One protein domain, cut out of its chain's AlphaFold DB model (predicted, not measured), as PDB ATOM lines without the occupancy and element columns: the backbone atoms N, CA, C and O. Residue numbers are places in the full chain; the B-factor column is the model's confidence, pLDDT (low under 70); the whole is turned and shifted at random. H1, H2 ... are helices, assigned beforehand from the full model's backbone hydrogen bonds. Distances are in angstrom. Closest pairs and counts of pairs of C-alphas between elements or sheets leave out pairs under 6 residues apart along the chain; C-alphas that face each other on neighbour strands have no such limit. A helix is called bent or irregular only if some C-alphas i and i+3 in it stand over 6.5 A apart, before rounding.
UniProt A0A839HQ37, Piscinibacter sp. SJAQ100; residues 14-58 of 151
ATOM      1  N   GLU A  14     150.437 167.064 220.466       93.62
ATOM      2  CA  GLU A  14     150.408 166.447 219.136       93.62
ATOM      3  C   GLU A  14     150.292 164.916 219.228       93.62
ATOM      4  O   GLU A  14     149.453 164.316 218.552       93.62
ATOM      5  N   ALA A  15     151.046 164.276 220.127       94.25
ATOM      6  CA  ALA A  15     150.983 162.832 220.345       94.25
ATOM      7  C   ALA A  15     149.610 162.377 220.865       94.25
ATOM      8  O   ALA A  15     149.048 161.391 220.379       94.25
ATOM      9  N   ARG A  16     149.029 163.109 221.827       93.12
ATOM     10  CA  ARG A  16     147.682 162.818 222.353       93.12
ATOM     11  C   ARG A  16     146.615 163.000 221.281       93.12
ATOM     12  O   ARG A  16     145.701 162.182 221.194       93.12
ATOM     13  N   TYR A  17     146.733 164.044 220.464       94.81
ATOM     14  CA  TYR A  17     145.835 164.277 219.339       94.81
ATOM     15  C   TYR A  17     145.928 163.143 218.314       94.81
ATOM     16  O   TYR A  17     144.906 162.540 217.981       94.81
ATOM     17  N   ALA A  18     147.142 162.786 217.888       94.94
ATOM     18  CA  ALA A  18     147.380 161.694 216.952       94.94
ATOM     19  C   ALA A  18     146.785 160.375 217.461       94.94
ATOM     20  O   ALA A  18     146.071 159.703 216.721       94.94
ATOM     21  N   LEU A  19     146.996 160.041 218.739       96.50
ATOM     22  CA  LEU A  19     146.447 158.831 219.355       96.50
ATOM     23  C   LEU A  19     144.912 158.833 219.384       96.50
ATOM     24  O   LEU A  19     144.278 157.804 219.160       96.50
ATOM     25  N   ARG A  20     144.290 159.991 219.623       94.69
ATOM     26  CA  ARG A  20     142.826 160.120 219.636       94.69
ATOM     27  C   ARG A  20     142.233 159.976 218.237       94.69
ATOM     28  O   ARG A  20     141.211 159.313 218.075       94.69
ATOM     29  N   VAL A  21     142.885 160.565 217.234       96.44
ATOM     30  CA  VAL A  21     142.486 160.455 215.825       96.44
ATOM     31  C   VAL A  21     142.623 159.015 215.342       96.44
ATOM     32  O   VAL A  21     141.671 158.479 214.780       96.44
ATOM     33  N   THR A  22     143.756 158.356 215.599       94.31
ATOM     34  CA  THR A  22     143.957 156.958 215.188       94.31
ATOM     35  C   THR A  22     142.985 156.019 215.890       94.31
ATOM     36  O   THR A  22     142.419 155.154 215.229       94.31
ATOM     37  N   ALA A  23     142.709 156.223 217.183       92.62
ATOM     38  CA  ALA A  23     141.712 155.440 217.910       92.62
ATOM     39  C   ALA A  23     140.305 155.592 217.310       92.62
ATOM     40  O   ALA A  23     139.610 154.597 217.110       92.62
ATOM     41  N   ARG A  24     139.890 156.820 216.966       90.69
ATOM     42  CA  ARG A  24     138.593 157.075 216.315       90.69
ATOM     43  C   ARG A  24     138.514 156.462 214.922       90.69
ATOM     44  O   ARG A  24     137.498 155.861 214.589       90.69
ATOM     45  N   LEU A  25     139.580 156.582 214.134       90.19
ATOM     46  CA  LEU A  25     139.647 156.002 212.796       90.19
ATOM     47  C   LEU A  25     139.614 154.466 212.852       90.19
ATOM     48  O   LEU A  25     138.935 153.837 212.047       90.19
ATOM     49  N   SER A  26     140.306 153.871 213.829       88.62
ATOM     50  CA  SER A  26     140.317 152.423 214.056       88.62
ATOM     51  C   SER A  26     138.938 151.916 214.466       88.62
ATOM     52  O   SER A  26     138.442 150.977 213.854       88.62
ATOM     53  N   ALA A  27     138.286 152.579 215.424       87.94
ATOM     54  CA  ALA A  27     136.929 152.228 215.841       87.94
ATOM     55  C   ALA A  27     135.928 152.339 214.676       87.94
ATOM     56  O   ALA A  27     135.131 151.435 214.457       87.94
ATOM     57  N   GLY A  28     136.018 153.405 213.872       85.62
ATOM     58  CA  GLY A  28     135.187 153.561 212.676       85.62
ATOM     59  C   GLY A  28     135.452 152.494 211.612       85.62
ATOM     60  O   GLY A  28     134.536 152.115 210.898       85.62
ATOM     61  N   SER A  29     136.681 151.971 211.522       81.25
ATOM     62  CA  SER A  29     137.032 150.915 210.564       81.25
ATOM     63  C   SER A  29     136.431 149.541 210.891       81.25
ATOM     64  O   SER A  29     136.252 148.725 209.984       81.25
ATOM     65  N   GLU A  30     136.103 149.284 212.161       81.25
ATOM     66  CA  GLU A  30     135.501 148.020 212.609       81.25
ATOM     67  C   GLU A  30     134.008 147.930 212.263       81.25
ATOM     68  O   GLU A  30     133.534 146.846 211.916       81.25
ATOM     69  N   ASP A  31     133.311 149.070 212.259       85.75
ATOM     70  CA  ASP A  31     131.874 149.197 211.964       85.75
ATOM     71  C   ASP A  31     131.558 149.263 210.453       85.75
ATOM     72  O   ASP A  31     130.430 149.504 210.027       85.75
ATOM     73  N   LEU A  32     132.562 149.055 209.593       86.94
ATOM     74  CA  LEU A  32     132.354 149.077 208.148       86.94
ATOM     75  C   LEU A  32     131.579 147.838 207.659       86.94
ATOM     76  O   LEU A  32     131.964 146.703 207.975       86.94
ATOM     77  N   PRO A  33     130.582 148.031 206.772       89.50
ATOM     78  CA  PRO A  33     129.937 146.948 206.042       89.50
ATOM     79  C   PRO A  33     130.942 146.034 205.324       89.50
ATOM     80  O   PRO A  33     132.000 146.462 204.844       89.50
ATOM     81  N   GLN A  34     130.619 144.742 205.257       87.19
ATOM     82  CA  GLN A  34     131.537 143.710 204.769       87.19
ATOM     83  C   GLN A  34     131.968 143.920 203.308       87.19
ATOM     84  O   GLN A  34     133.118 143.635 202.971       87.19
ATOM     85  N   ASP A  35     131.092 144.455 202.461       89.75
ATOM     86  CA  ASP A  35     131.381 144.774 201.062       89.75
ATOM     87  C   ASP A  35     132.442 145.883 200.928       89.75
ATOM     88  O   ASP A  35     133.348 145.785 200.094       89.75
ATOM     89  N   ILE A  36     132.397 146.905 201.790       88.06
ATOM     90  CA  ILE A  36     133.387 147.989 201.813       88.06
ATOM     91  C   ILE A  36     134.738 147.476 202.308       88.06
ATOM     92  O   ILE A  36     135.772 147.805 201.718       88.06
ATOM     93  N   ARG A  37     134.750 146.625 203.345       88.50
ATOM     94  CA  ARG A  37     135.993 146.012 203.847       88.50
ATOM     95  C   ARG A  37     136.687 145.178 202.776       88.50
ATOM     96  O   ARG A  37     137.904 145.282 202.627       88.50
ATOM     97  N   GLU A  38     135.932 144.407 201.997       89.75
ATOM     98  CA  GLU A  38     136.500 143.576 200.932       89.75
ATOM     99  C   GLU A  38     137.061 144.425 199.784       89.75
ATOM    100  O   GLU A  38     138.191 144.223 199.338       89.75
ATOM    101  N   ARG A  39     136.339 145.470 199.362       88.12
ATOM    102  CA  ARG A  39     136.842 146.420 198.355       88.12
ATOM    103  C   ARG A  39     138.114 147.126 198.823       88.12
ATOM    104  O   ARG A  39     139.048 147.294 198.035       88.12
ATOM    105  N   LEU A  40     138.178 147.508 200.098       88.81
ATOM    106  CA  LEU A  40     139.361 148.127 200.692       88.81
ATOM    107  C   LEU A  40     140.540 147.148 200.755       88.81
ATOM    108  O   LEU A  40     141.674 147.535 200.462       88.81
ATOM    109  N   ARG A  41     140.284 145.876 201.083       86.31
ATOM    110  CA  ARG A  41     141.291 144.810 201.062       86.31
ATOM    111  C   ARG A  41     141.902 144.661 199.670       86.31
ATOM    112  O   ARG A  41     143.123 144.750 199.535       86.31
ATOM    113  N   VAL A  42     141.066 144.529 198.641       91.88
ATOM    114  CA  VAL A  42     141.512 144.427 197.244       91.88
ATOM    115  C   VAL A  42     142.305 145.670 196.833       91.88
ATOM    116  O   VAL A  42     143.397 145.556 196.272       91.88
ATOM    117  N   ALA A  43     141.820 146.869 197.165       88.25
ATOM    118  CA  ALA A  43     142.529 148.115 196.878       88.25
ATOM    119  C   ALA A  43     143.904 148.181 197.572       88.25
ATOM    120  O   ALA A  43     144.885 148.614 196.961       88.25
ATOM    121  N   ARG A  44     144.013 147.702 198.820       87.88
ATOM    122  CA  ARG A  44     145.279 147.626 199.565       87.88
ATOM    123  C   ARG A  44     146.262 146.661 198.909       87.88
ATOM    124  O   ARG A  44     147.427 147.014 198.736       87.88
ATOM    125  N   GLU A  45     145.816 145.475 198.510       92.19
ATOM    126  CA  GLU A  45     146.654 144.495 197.808       92.19
ATOM    127  C   GLU A  45     147.158 145.046 196.459       92.19
ATOM    128  O   GLU A  45     148.343 144.925 196.121       92.19
ATOM    129  N   GLN A  46     146.305 145.762 195.723       86.62
ATOM    130  CA  GLN A  46     146.689 146.464 194.495       86.62
ATOM    131  C   GLN A  46     147.690 147.601 194.754       86.62
ATOM    132  O   GLN A  46     148.664 147.758 194.016       86.62
ATOM    133  N   ALA A  47     147.498 148.391 195.811       85.75
ATOM    134  CA  ALA A  47     148.422 149.461 196.172       85.75
ATOM    135  C   ALA A  47     149.795 148.910 196.589       85.75
ATOM    136  O   ALA A  47     150.824 149.418 196.140       85.75
ATOM    137  N   VAL A  48     149.825 147.836 197.384       92.50
ATOM    138  CA  VAL A  48     151.066 147.181 197.826       92.50
ATOM    139  C   VAL A  48     151.799 146.537 196.654       92.50
ATOM    140  O   VAL A  48     153.013 146.694 196.551       92.50
ATOM    141  N   SER A  49     151.103 145.854 195.742       86.56
ATOM    142  CA  SER A  49     151.747 145.285 194.549       86.56
ATOM    143  C   SER A  49     152.358 146.379 193.665       86.56
ATOM    144  O   SER A  49     153.527 146.282 193.289       86.56
ATOM    145  N   ARG A  50     151.642 147.490 193.439       79.69
ATOM    146  CA  ARG A  50     152.176 148.673 192.740       79.69
ATOM    147  C   ARG A  50     153.367 149.296 193.473       79.69
ATOM    148  O   ARG A  50     154.347 149.672 192.831       79.69
ATOM    149  N   ALA A  51     153.317 149.397 194.800       81.81
ATOM    150  CA  ALA A  51     154.419 149.915 195.608       81.81
ATOM    151  C   ALA A  51     155.651 149.000 195.549       81.81
ATOM    152  O   ALA A  51     156.768 149.497 195.429       81.81
ATOM    153  N   ARG A  52     155.463 147.674 195.552       82.69
ATOM    154  CA  ARG A  52     156.539 146.685 195.375       82.69
ATOM    155  C   ARG A  52     157.192 146.802 194.002       82.69
ATOM    156  O   ARG A  52     158.415 146.815 193.933       82.69
ATOM    157  N   LEU A  53     156.408 146.967 192.936       75.50
ATOM    158  CA  LEU A  53     156.933 147.212 191.587       75.50
ATOM    159  C   LEU A  53     157.738 148.519 191.523       75.50
ATOM    160  O   LEU A  53     158.832 148.539 190.965       75.50
ATOM    161  N   LYS A  54     157.256 149.595 192.164       73.94
ATOM    162  CA  LYS A  54     158.002 150.862 192.281       73.94
ATOM    163  C   LYS A  54     159.287 150.716 193.103       73.94
ATOM    164  O   LYS A  54     160.310 151.286 192.735       73.94
ATOM    165  N   ALA A  55     159.258 149.961 194.198       74.88
ATOM    166  CA  ALA A  55     160.430 149.704 195.029       74.88
ATOM    167  C   ALA A  55     161.469 148.832 194.303       74.88
ATOM    168  O   ALA A  55     162.664 149.094 194.409       74.88
ATOM    169  N   ALA A  56     161.024 147.843 193.524       71.19
ATOM    170  CA  ALA A  56     161.883 147.043 192.656       71.19
ATOM    171  C   ALA A  56     162.499 147.891 191.530       71.19
ATOM    172  O   ALA A  56     163.703 147.815 191.309       71.19
ATOM    173  N   ALA A  57     161.720 148.778 190.901       65.19
ATOM    174  CA  ALA A  57     162.222 149.721 189.899       65.19
ATOM    175  C   ALA A  57     163.250 150.715 190.474       65.19
ATOM    176  O   ALA A  57     164.186 151.088 189.780       65.19
ATOM    177  N   ARG A  58     163.119 151.110 191.749       60.75
ATOM    178  CA  ARG A  58     164.117 151.943 192.450       60.75
ATOM    179  C   ARG A  58     165.388 151.186 192.849       60.75
ATOM    180  O   ARG A  58     166.404 151.828 193.085       60.75
TER     181      ARG A  58
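This is residues 14 to 58 of the 151 residues of a protein of Piscinibacter sp. SJAQ100 (UniProt A0A839HQ37). Two helices meet near their ends in a wide, open V, with the longer helix H2 as one arm, the shorter H1 as the other, and residues 31 to 33 at the corner between them. The V is flat, and the space between its arms is empty. The printed part has 45 residues, with two named helices, H1 then H2 along the chain, and no named strand. The class is all helix. The whole is extended, with a radius of gyration of the C-alphas of 14.8 A and spans of 38 by 32 by 6 A.

H2, the longest helix, holds residues 34 to 58 and measures 35.8 A from first to last C-alpha. It begins with C-alpha 34 at (131.537, 143.710, 204.769) and ends with C-alpha 58 at (164.117, 151.943, 192.450). H1 holds residues 14 to 30 and measures 24.6 A from C-alpha 14 at (150.408, 166.447, 219.136) to C-alpha 30.

H2 and H1 are apart, but only just: their closest C-alphas are 8.4 A apart. A tight link of 3 residues, 31 to 33, joins H1 to H2. Residues 38 to 58 of H2 stand free, and so do residues 14 to 28 of H1. Residues 30 to 36, of which 34 to 36 belong to H2, stand free too. In H1 and H2 every O i to N i+4 pair is within hydrogen-bond range. Neither helix is bent.

The two C-alphas farthest apart, those of Arg 16 and Ala 57, are 37.9 A apart. The first and last printed C-alphas, of Glu 14 and Arg 58, are 33.3 A apart. The printed part has no cut, and it has no long link. The mean pLDDT of the printed part is 86.6, and residues 57 to 58 are under 70.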